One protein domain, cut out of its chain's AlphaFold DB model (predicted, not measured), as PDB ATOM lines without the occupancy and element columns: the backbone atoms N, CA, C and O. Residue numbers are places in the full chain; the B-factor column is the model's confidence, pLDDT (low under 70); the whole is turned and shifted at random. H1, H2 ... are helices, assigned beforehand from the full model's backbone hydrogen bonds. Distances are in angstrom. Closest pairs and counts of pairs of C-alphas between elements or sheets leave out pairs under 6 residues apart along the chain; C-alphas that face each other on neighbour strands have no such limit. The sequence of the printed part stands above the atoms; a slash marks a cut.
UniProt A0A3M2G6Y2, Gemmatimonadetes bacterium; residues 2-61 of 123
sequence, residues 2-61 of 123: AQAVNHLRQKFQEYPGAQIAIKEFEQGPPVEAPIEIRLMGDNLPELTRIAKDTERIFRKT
ATOM      1  N   ALA A   2       0.912 -31.835 -10.928       61.56
ATOM      2  CA  ALA A   2       2.287 -32.353 -10.777       61.56
ATOM      3  C   ALA A   2       2.878 -32.306  -9.344       61.56
ATOM      4  O   ALA A   2       3.569 -33.231  -8.923       61.56
ATOM      5  N   GLN A   3       2.576 -31.266  -8.556       65.62
ATOM      6  CA  GLN A   3       3.055 -31.158  -7.169       65.62
ATOM      7  C   GLN A   3       2.435 -32.207  -6.226       65.62
ATOM      8  O   GLN A   3       3.128 -32.731  -5.357       65.62
ATOM      9  N   ALA A   4       1.160 -32.564  -6.423       71.12
ATOM     10  CA  ALA A   4       0.478 -33.570  -5.608       71.12
ATOM     11  C   ALA A   4       1.019 -34.979  -5.891       71.12
ATOM     12  O   ALA A   4       1.262 -35.752  -4.966       71.12
ATOM     13  N   VAL A   5       1.289 -35.286  -7.163       73.62
ATOM     14  CA  VAL A   5       1.908 -36.554  -7.577       73.62
ATOM     15  C   VAL A   5       3.313 -36.695  -6.993       73.62
ATOM     16  O   VAL A   5       3.650 -37.755  -6.467       73.62
ATOM     17  N   ASN A   6       4.120 -35.631  -7.015       74.00
ATOM     18  CA  ASN A   6       5.455 -35.651  -6.416       74.00
ATOM     19  C   ASN A   6       5.414 -35.850  -4.895       74.00
ATOM     20  O   ASN A   6       6.195 -36.639  -4.367       74.00
ATOM     21  N   HIS A   7       4.471 -35.204  -4.203       77.88
ATOM     22  CA  HIS A   7       4.288 -35.389  -2.764       77.88
ATOM     23  C   HIS A   7       3.893 -36.833  -2.411       77.88
ATOM     24  O   HIS A   7       4.470 -37.444  -1.512       77.88
ATOM     25  N   LEU A   8       2.961 -37.420  -3.168       77.44
ATOM     26  CA  LEU A   8       2.569 -38.816  -2.988       77.44
ATOM     27  C   LEU A   8       3.723 -39.777  -3.301       77.44
ATOM     28  O   LEU A   8       3.918 -40.738  -2.563       77.44
ATOM     29  N   ARG A   9       4.534 -39.510  -4.337       74.50
ATOM     30  CA  ARG A   9       5.725 -40.323  -4.636       74.50
ATOM     31  C   ARG A   9       6.705 -40.330  -3.467       74.50
ATOM     32  O   ARG A   9       7.177 -41.405  -3.119       74.50
ATOM     33  N   GLN A  10       6.984 -39.176  -2.861       76.31
ATOM     34  CA  GLN A  10       7.864 -39.099  -1.690       76.31
ATOM     35  C   GLN A  10       7.310 -39.913  -0.520       76.31
ATOM     36  O   GLN A  10       8.016 -40.751   0.026       76.31
ATOM     37  N   LYS A  11       6.021 -39.753  -0.202       79.25
ATOM     38  CA  LYS A  11       5.375 -40.487   0.896       79.25
ATOM     39  C   LYS A  11       5.365 -42.005   0.681       79.25
ATOM     40  O   LYS A  11       5.486 -42.772   1.628       79.25
ATOM     41  N   PHE A  12       5.206 -42.456  -0.560       78.00
ATOM     42  CA  PHE A  12       5.147 -43.882  -0.884       78.00
ATOM     43  C   PHE A  12       6.520 -44.553  -1.032       78.00
ATOM     44  O   PHE A  12       6.586 -45.780  -1.019       78.00
ATOM     45  N   GLN A  13       7.610 -43.785  -1.120       73.38
ATOM     46  CA  GLN A  13       8.973 -44.331  -1.099       73.38
ATOM     47  C   GLN A  13       9.366 -44.920   0.263       73.38
ATOM     48  O   GLN A  13      10.299 -45.716   0.326       73.38
ATOM     49  N   GLU A  14       8.653 -44.572   1.336       79.06
ATOM     50  CA  GLU A  14       8.951 -45.035   2.696       79.06
ATOM     51  C   GLU A  14       8.510 -46.486   2.968       79.06
ATOM     52  O   GLU A  14       8.904 -47.059   3.980       79.06
ATOM     53  N   TYR A  15       7.724 -47.113   2.079       76.56
ATOM     54  CA  TYR A  15       7.224 -48.477   2.285       76.56
ATOM     55  C   TYR A  15       8.224 -49.536   1.792       76.56
ATOM     56  O   TYR A  15       8.392 -49.709   0.578       76.56
ATOM     57  N   PRO A  16       8.861 -50.306   2.694       74.38
ATOM     58  CA  PRO A  16       9.816 -51.328   2.294       74.38
ATOM     59  C   PRO A  16       9.116 -52.451   1.518       74.38
ATOM     60  O   PRO A  16       8.092 -52.984   1.939       74.38
ATOM     61  N   GLY A  17       9.680 -52.822   0.367       69.31
ATOM     62  CA  GLY A  17       9.195 -53.933  -0.461       69.31
ATOM     63  C   GLY A  17       7.994 -53.620  -1.362       69.31
ATOM     64  O   GLY A  17       7.659 -54.446  -2.210       69.31
ATOM     65  N   ALA A  18       7.377 -52.440  -1.249       71.56
ATOM     66  CA  ALA A  18       6.274 -52.032  -2.112       71.56
ATOM     67  C   ALA A  18       6.779 -51.252  -3.338       71.56
ATOM     68  O   ALA A  18       7.536 -50.289  -3.220       71.56
ATOM     69  N   GLN A  19       6.326 -51.635  -4.535       67.50
ATOM     70  CA  GLN A  19       6.476 -50.810  -5.734       67.50
ATOM     71  C   GLN A  19       5.184 -50.054  -6.001       67.50
ATOM     72  O   GLN A  19       4.210 -50.622  -6.488       67.50
ATOM     73  N   ILE A  20       5.186 -48.760  -5.695       74.81
ATOM     74  CA  ILE A  20       4.014 -47.907  -5.869       74.81
ATOM     75  C   ILE A  20       4.241 -47.021  -7.093       74.81
ATOM     76  O   ILE A  20       5.049 -46.093  -7.076       74.81
ATOM     77  N   ALA A  21       3.535 -47.336  -8.177       73.19
ATOM     78  CA  ALA A  21       3.529 -46.540  -9.395       73.19
ATOM     79  C   ALA A  21       2.304 -45.623  -9.393       73.19
ATOM     80  O   ALA A  21       1.170 -46.087  -9.495       73.19
ATOM     81  N   ILE A  22       2.534 -44.314  -9.299       72.88
ATOM     82  CA  ILE A  22       1.469 -43.325  -9.462       72.88
ATOM     83  C   ILE A  22       1.313 -43.059 -10.954       72.88
ATOM     84  O   ILE A  22       2.247 -42.570 -11.598       72.88
ATOM     85  N   LYS A  23       0.147 -43.416 -11.486       72.44
ATOM     86  CA  LYS A  23      -0.273 -43.109 -12.852       72.44
ATOM     87  C   LYS A  23      -1.357 -42.041 -12.781       72.44
ATOM     88  O   LYS A  23      -2.259 -42.147 -11.951       72.44
ATOM     89  N   GLU A  24      -1.242 -41.010 -13.608       70.56
ATOM     90  CA  GLU A  24      -2.350 -40.079 -13.800       70.56
ATOM     91  C   GLU A  24      -3.453 -40.809 -14.574       70.56
ATOM     92  O   GLU A  24      -3.178 -41.665 -15.418       70.56
ATOM     93  N   PHE A  25      -4.707 -40.560 -14.202       64.88
ATOM     94  CA  PHE A  25      -5.841 -41.210 -14.840       64.88
ATOM     95  C   PHE A  25      -6.044 -40.593 -16.223       64.88
ATOM     96  O   PHE A  25      -6.598 -39.503 -16.344       64.88
ATOM     97  N   GLU A  26      -5.576 -41.289 -17.253       65.19
ATOM     98  CA  GLU A  26      -5.799 -40.895 -18.639       65.19
ATOM     99  C   GLU A  26      -7.039 -41.608 -19.186       65.19
ATOM    100  O   GLU A  26      -7.200 -42.823 -19.055       65.19
ATOM    101  N   GLN A  27      -7.957 -40.838 -19.770       58.81
ATOM    102  CA  GLN A  27      -9.134 -41.367 -20.457       58.81
ATOM    103  C   GLN A  27      -8.692 -41.965 -21.802       58.81
ATOM    104  O   GLN A  27      -8.511 -41.242 -22.777       58.81
ATOM    105  N   GLY A  28      -8.503 -43.283 -21.856       65.88
ATOM    106  CA  GLY A  28      -8.102 -43.994 -23.070       65.88
ATOM    107  C   GLY A  28      -7.627 -45.420 -22.777       65.88
ATOM    108  O   GLY A  28      -7.487 -45.791 -21.609       65.88
ATOM    109  N   PRO A  29      -7.406 -46.256 -23.810       63.47
ATOM    110  CA  PRO A  29      -6.748 -47.545 -23.628       63.47
ATOM    111  C   PRO A  29      -5.387 -47.344 -22.938       63.47
ATOM    112  O   PRO A  29      -4.735 -46.324 -23.164       63.47
ATOM    113  N   PRO A  30      -4.963 -48.282 -22.074       64.38
ATOM    114  CA  PRO A  30      -3.733 -48.139 -21.308       64.38
ATOM    115  C   PRO A  30      -2.547 -47.919 -22.248       64.38
ATOM    116  O   PRO A  30      -2.261 -48.758 -23.099       64.38
ATOM    117  N   VAL A  31      -1.866 -46.785 -22.090       66.56
ATOM    118  CA  VAL A  31      -0.653 -46.473 -22.848       66.56
ATOM    119  C   VAL A  31       0.507 -47.260 -22.236       66.56
ATOM    120  O   VAL A  31       0.719 -47.223 -21.018       66.56
ATOM    121  N   GLU A  32       1.227 -48.014 -23.068       65.81
ATOM    122  CA  GLU A  32       2.440 -48.736 -22.668       65.81
ATOM    123  C   GLU A  32       3.569 -47.764 -22.288       65.81
ATOM    124  O   GLU A  32       3.496 -46.555 -22.526       65.81
ATOM    125  N   ALA A  33       4.616 -48.276 -21.635       73.88
ATOM    126  CA  ALA A  33       5.752 -47.440 -21.266       73.88
ATOM    127  C   ALA A  33       6.423 -46.876 -22.539       73.88
ATOM    128  O   ALA A  33       6.675 -47.637 -23.469       73.88
ATOM    129  N   PRO A  34       6.788 -45.580 -22.592       73.44
ATOM    130  CA  PRO A  34       7.383 -44.982 -23.795       73.44
ATOM    131  C   PRO A  34       8.723 -45.599 -24.224       73.44
ATOM    132  O   PRO A  34       9.182 -45.370 -25.339       73.44
ATOM    133  N   ILE A  35       9.386 -46.324 -23.318       79.19
ATOM    134  CA  ILE A  35      10.674 -46.974 -23.545       79.19
ATOM    135  C   ILE A  35      10.571 -48.408 -23.034       79.19
ATOM    136  O   ILE A  35      10.375 -48.628 -21.839       79.19
ATOM    137  N   GLU A  36      10.786 -49.367 -23.932       82.12
ATOM    138  CA  GLU A  36      10.889 -50.787 -23.608       82.12
ATOM    139  C   GLU A  36      12.217 -51.354 -24.103       82.12
ATOM    140  O   GLU A  36      12.678 -51.047 -25.203       82.12
ATOM    141  N   ILE A  37      12.834 -52.213 -23.290       83.44
ATOM    142  CA  ILE A  37      14.041 -52.946 -23.674       83.44
ATOM    143  C   ILE A  37      13.757 -54.432 -23.592       83.44
ATOM    144  O   ILE A  37      13.390 -54.957 -22.540       83.44
ATOM    145  N   ARG A  38      13.993 -55.123 -24.706       85.25
ATOM    146  CA  ARG A  38      13.898 -56.574 -24.793       85.25
ATOM    147  C   ARG A  38      15.296 -57.178 -24.846       85.25
ATOM    148  O   ARG A  38      16.051 -56.920 -25.777       85.25
ATOM    149  N   LEU A  39      15.620 -57.996 -23.850       85.38
ATOM    150  CA  LEU A  39      16.857 -58.773 -23.809       85.38
ATOM    151  C   LEU A  39      16.585 -60.170 -24.374       85.38
ATOM    152  O   LEU A  39      15.645 -60.835 -23.944       85.38
ATOM    153  N   MET A  40      17.395 -60.603 -25.339       88.06
ATOM    154  CA  MET A  40      17.282 -61.905 -26.003       88.06
ATOM    155  C   MET A  40      18.612 -62.649 -25.907       88.06
ATOM    156  O   MET A  40      19.670 -62.049 -26.080       88.06
ATOM    157  N   GLY A  41      18.559 -63.948 -25.624       89.44
ATOM    158  CA  GLY A  41      19.731 -64.811 -25.523       89.44
ATOM    159  C   GLY A  41      19.391 -66.172 -24.922       89.44
ATOM    160  O   GLY A  41      18.283 -66.382 -24.430       89.44
ATOM    161  N   ASP A  42      20.361 -67.083 -24.933       90.00
ATOM    162  CA  ASP A  42      20.138 -68.486 -24.548       90.00
ATOM    163  C   ASP A  42      20.468 -68.777 -23.075       90.00
ATOM    164  O   ASP A  42      20.088 -69.810 -22.523       90.00
ATOM    165  N   ASN A  43      21.182 -67.865 -22.411       89.06
ATOM    166  CA  ASN A  43      21.656 -68.044 -21.043       89.06
ATOM    167  C   ASN A  43      20.842 -67.184 -20.066       89.06
ATOM    168  O   ASN A  43      21.060 -65.981 -19.929       89.06
ATOM    169  N   LEU A  44      19.904 -67.818 -19.358       85.06
ATOM    170  CA  LEU A  44      19.029 -67.146 -18.394       85.06
ATOM    171  C   LEU A  44      19.791 -66.462 -17.232       85.06
ATOM    172  O   LEU A  44      19.446 -65.322 -16.902       85.06
ATOM    173  N   PRO A  45      20.823 -67.078 -16.616       86.81
ATOM    174  CA  PRO A  45      21.699 -66.387 -15.663       86.81
ATOM    175  C   PRO A  45      22.338 -65.097 -16.203       86.81
ATOM    176  O   PRO A  45      22.272 -64.061 -15.538       86.81
ATOM    177  N   GLU A  46      22.909 -65.135 -17.410       89.38
ATOM    178  CA  GLU A  46      23.489 -63.957 -18.080       89.38
ATOM    179  C   GLU A  46      22.421 -62.888 -18.338       89.38
ATOM    180  O   GLU A  46      22.601 -61.728 -17.966       89.38
ATOM    181  N   LEU A  47      21.268 -63.280 -18.891       88.69
ATOM    182  CA  LEU A  47      20.149 -62.370 -19.143       88.69
ATOM    183  C   LEU A  47      19.654 -61.700 -17.861       88.69
ATOM    184  O   LEU A  47      19.371 -60.505 -17.859       88.69
ATOM    185  N   THR A  48      19.601 -62.440 -16.753       86.12
ATOM    186  CA  THR A  48      19.212 -61.899 -15.445       86.12
ATOM    187  C   THR A  48      20.232 -60.877 -14.942       86.12
ATOM    188  O   THR A  48      19.850 -59.846 -14.382       86.12
ATOM    189  N   ARG A  49      21.531 -61.133 -15.143       89.44
ATOM    190  CA  ARG A  49      22.603 -60.194 -14.788       89.44
ATOM    191  C   ARG A  49      22.493 -58.909 -15.605       89.44
ATOM    192  O   ARG A  49      22.457 -57.828 -15.022       89.44
ATOM    193  N   ILE A  50      22.366 -59.036 -16.925       89.50
ATOM    194  CA  ILE A  50      22.232 -57.900 -17.842       89.50
ATOM    195  C   ILE A  50      20.968 -57.100 -17.514       89.50
ATOM    196  O   ILE A  50      21.056 -55.887 -17.376       89.50
ATOM    197  N   ALA A  51      19.826 -57.752 -17.273       88.00
ATOM    198  CA  ALA A  51      18.584 -57.081 -16.875       88.00
ATOM    199  C   ALA A  51      18.754 -56.233 -15.606       88.00
ATOM    200  O   ALA A  51      18.279 -55.098 -15.545       88.00
ATOM    201  N   LYS A  52      19.466 -56.753 -14.596       88.12
ATOM    202  CA  LYS A  52      19.776 -56.015 -13.361       88.12
ATOM    203  C   LYS A  52      20.720 -54.839 -13.605       88.12
ATOM    204  O   LYS A  52      20.545 -53.780 -12.998       88.12
ATOM    205  N   ASP A  53      21.717 -55.007 -14.468       88.94
ATOM    206  CA  ASP A  53      22.650 -53.935 -14.819       88.94
ATOM    207  C   ASP A  53      21.947 -52.832 -15.628       88.94
ATOM    208  O   ASP A  53      22.100 -51.653 -15.307       88.94
ATOM    209  N   THR A  54      21.091 -53.198 -16.586       87.81
ATOM    210  CA  THR A  54      20.212 -52.273 -17.309       87.81
ATOM    211  C   THR A  54      19.304 -51.527 -16.335       87.81
ATOM    212  O   THR A  54      19.319 -50.299 -16.328       87.81
ATOM    213  N   GLU A  55      18.597 -52.216 -15.432       86.69
ATOM    214  CA  GLU A  55      17.773 -51.564 -14.402       86.69
ATOM    215  C   GLU A  55      18.586 -50.543 -13.587       86.69
ATOM    216  O   GLU A  55      18.117 -49.430 -13.337       86.69
ATOM    217  N   ARG A  56      19.827 -50.878 -13.205       87.12
ATOM    218  CA  ARG A  56      20.716 -49.974 -12.457       87.12
ATOM    219  C   ARG A  56      21.101 -48.734 -13.263       87.12
ATOM    220  O   ARG A  56      21.166 -47.652 -12.684       87.12
ATOM    221  N   ILE A  57      21.373 -48.881 -14.559       87.06
ATOM    222  CA  ILE A  57      21.679 -47.757 -15.455       87.06
ATOM    223  C   ILE A  57      20.458 -46.845 -15.556       87.06
ATOM    224  O   ILE A  57      20.572 -45.656 -15.274       87.06
ATOM    225  N   PHE A  58      19.281 -47.407 -15.848       85.44
ATOM    226  CA  PHE A  58      18.049 -46.631 -15.958       85.44
ATOM    227  C   PHE A  58      17.739 -45.885 -14.667       85.44
ATOM    228  O   PHE A  58      17.481 -44.691 -14.732       85.44
ATOM    229  N   ARG A  59      17.867 -46.517 -13.493       83.38
ATOM    230  CA  ARG A  59      17.656 -45.852 -12.191       83.38
ATOM    231  C   ARG A  59      18.588 -44.663 -11.933       83.38
ATOM    232  O   ARG A  59      18.245 -43.812 -11.120       83.38
ATOM    233  N   LYS A  60      19.767 -44.623 -12.562       86.00
ATOM    234  CA  LYS A  60      20.736 -43.521 -12.434       86.00
ATOM    235  C   LYS A  60      20.509 -42.406 -13.454       86.00
ATOM    236  O   LYS A  60      20.979 -41.291 -13.238       86.00
ATOM    237  N   THR A  61      19.822 -42.693 -14.555       83.81
ATOM    238  CA  THR A  61      19.512 -41.708 -15.590       83.81
ATOM    239  C   THR A  61      18.430 -40.754 -15.093       83.81
ATOM    240  O   THR A  61      17.330 -41.175 -14.739       83.81
TER     241      THR A  61
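AT A GLANCE: This is residues 2 to 61 of the 123 residues of a protein of Gemmatimonadetes bacterium (UniProt A0A3M2G6Y2). Two separate helices, H1 and H2, are strung on one long loop that runs back past H1, swings wide through residues 25 to 36 and then returns along H2 before turning into it, an open arrangement with no common core. The printed part has 60 residues, with H1 and then H2 along the chain and no named strand. Its class is all helix, though under half of the residues are in named elements. It is only just loose, close to extended, with a radius of gyration of the C-alphas of 15.6 A and spans of 43 by 31 by 20 A.

IN THESE COORDINATES: H1, residues 2 to 12, begins with C-alpha 2 at (2.287, -32.353, -10.777) and is 15.5 A long from first to last C-alpha. H2, residues 44 to 60, is 24.4 A long and ends with C-alpha 60 at (20.736, -43.521, -12.434).

HOW THE PARTS SIT: H1 and H2 are apart, with no C-alpha of the one within 8 A of the other. In both helices every O i to N i+4 pair is within hydrogen-bond range.

THE WHOLE: The C-alphas farthest apart, those of Gln 3 and Asp 42, are 44.6 A apart. The link from H1 to H2 is long, with 31 residues. The printed part has no cut. Model confidence is under 70 at residues 2 to 3, 17, 19 and 25 to 32.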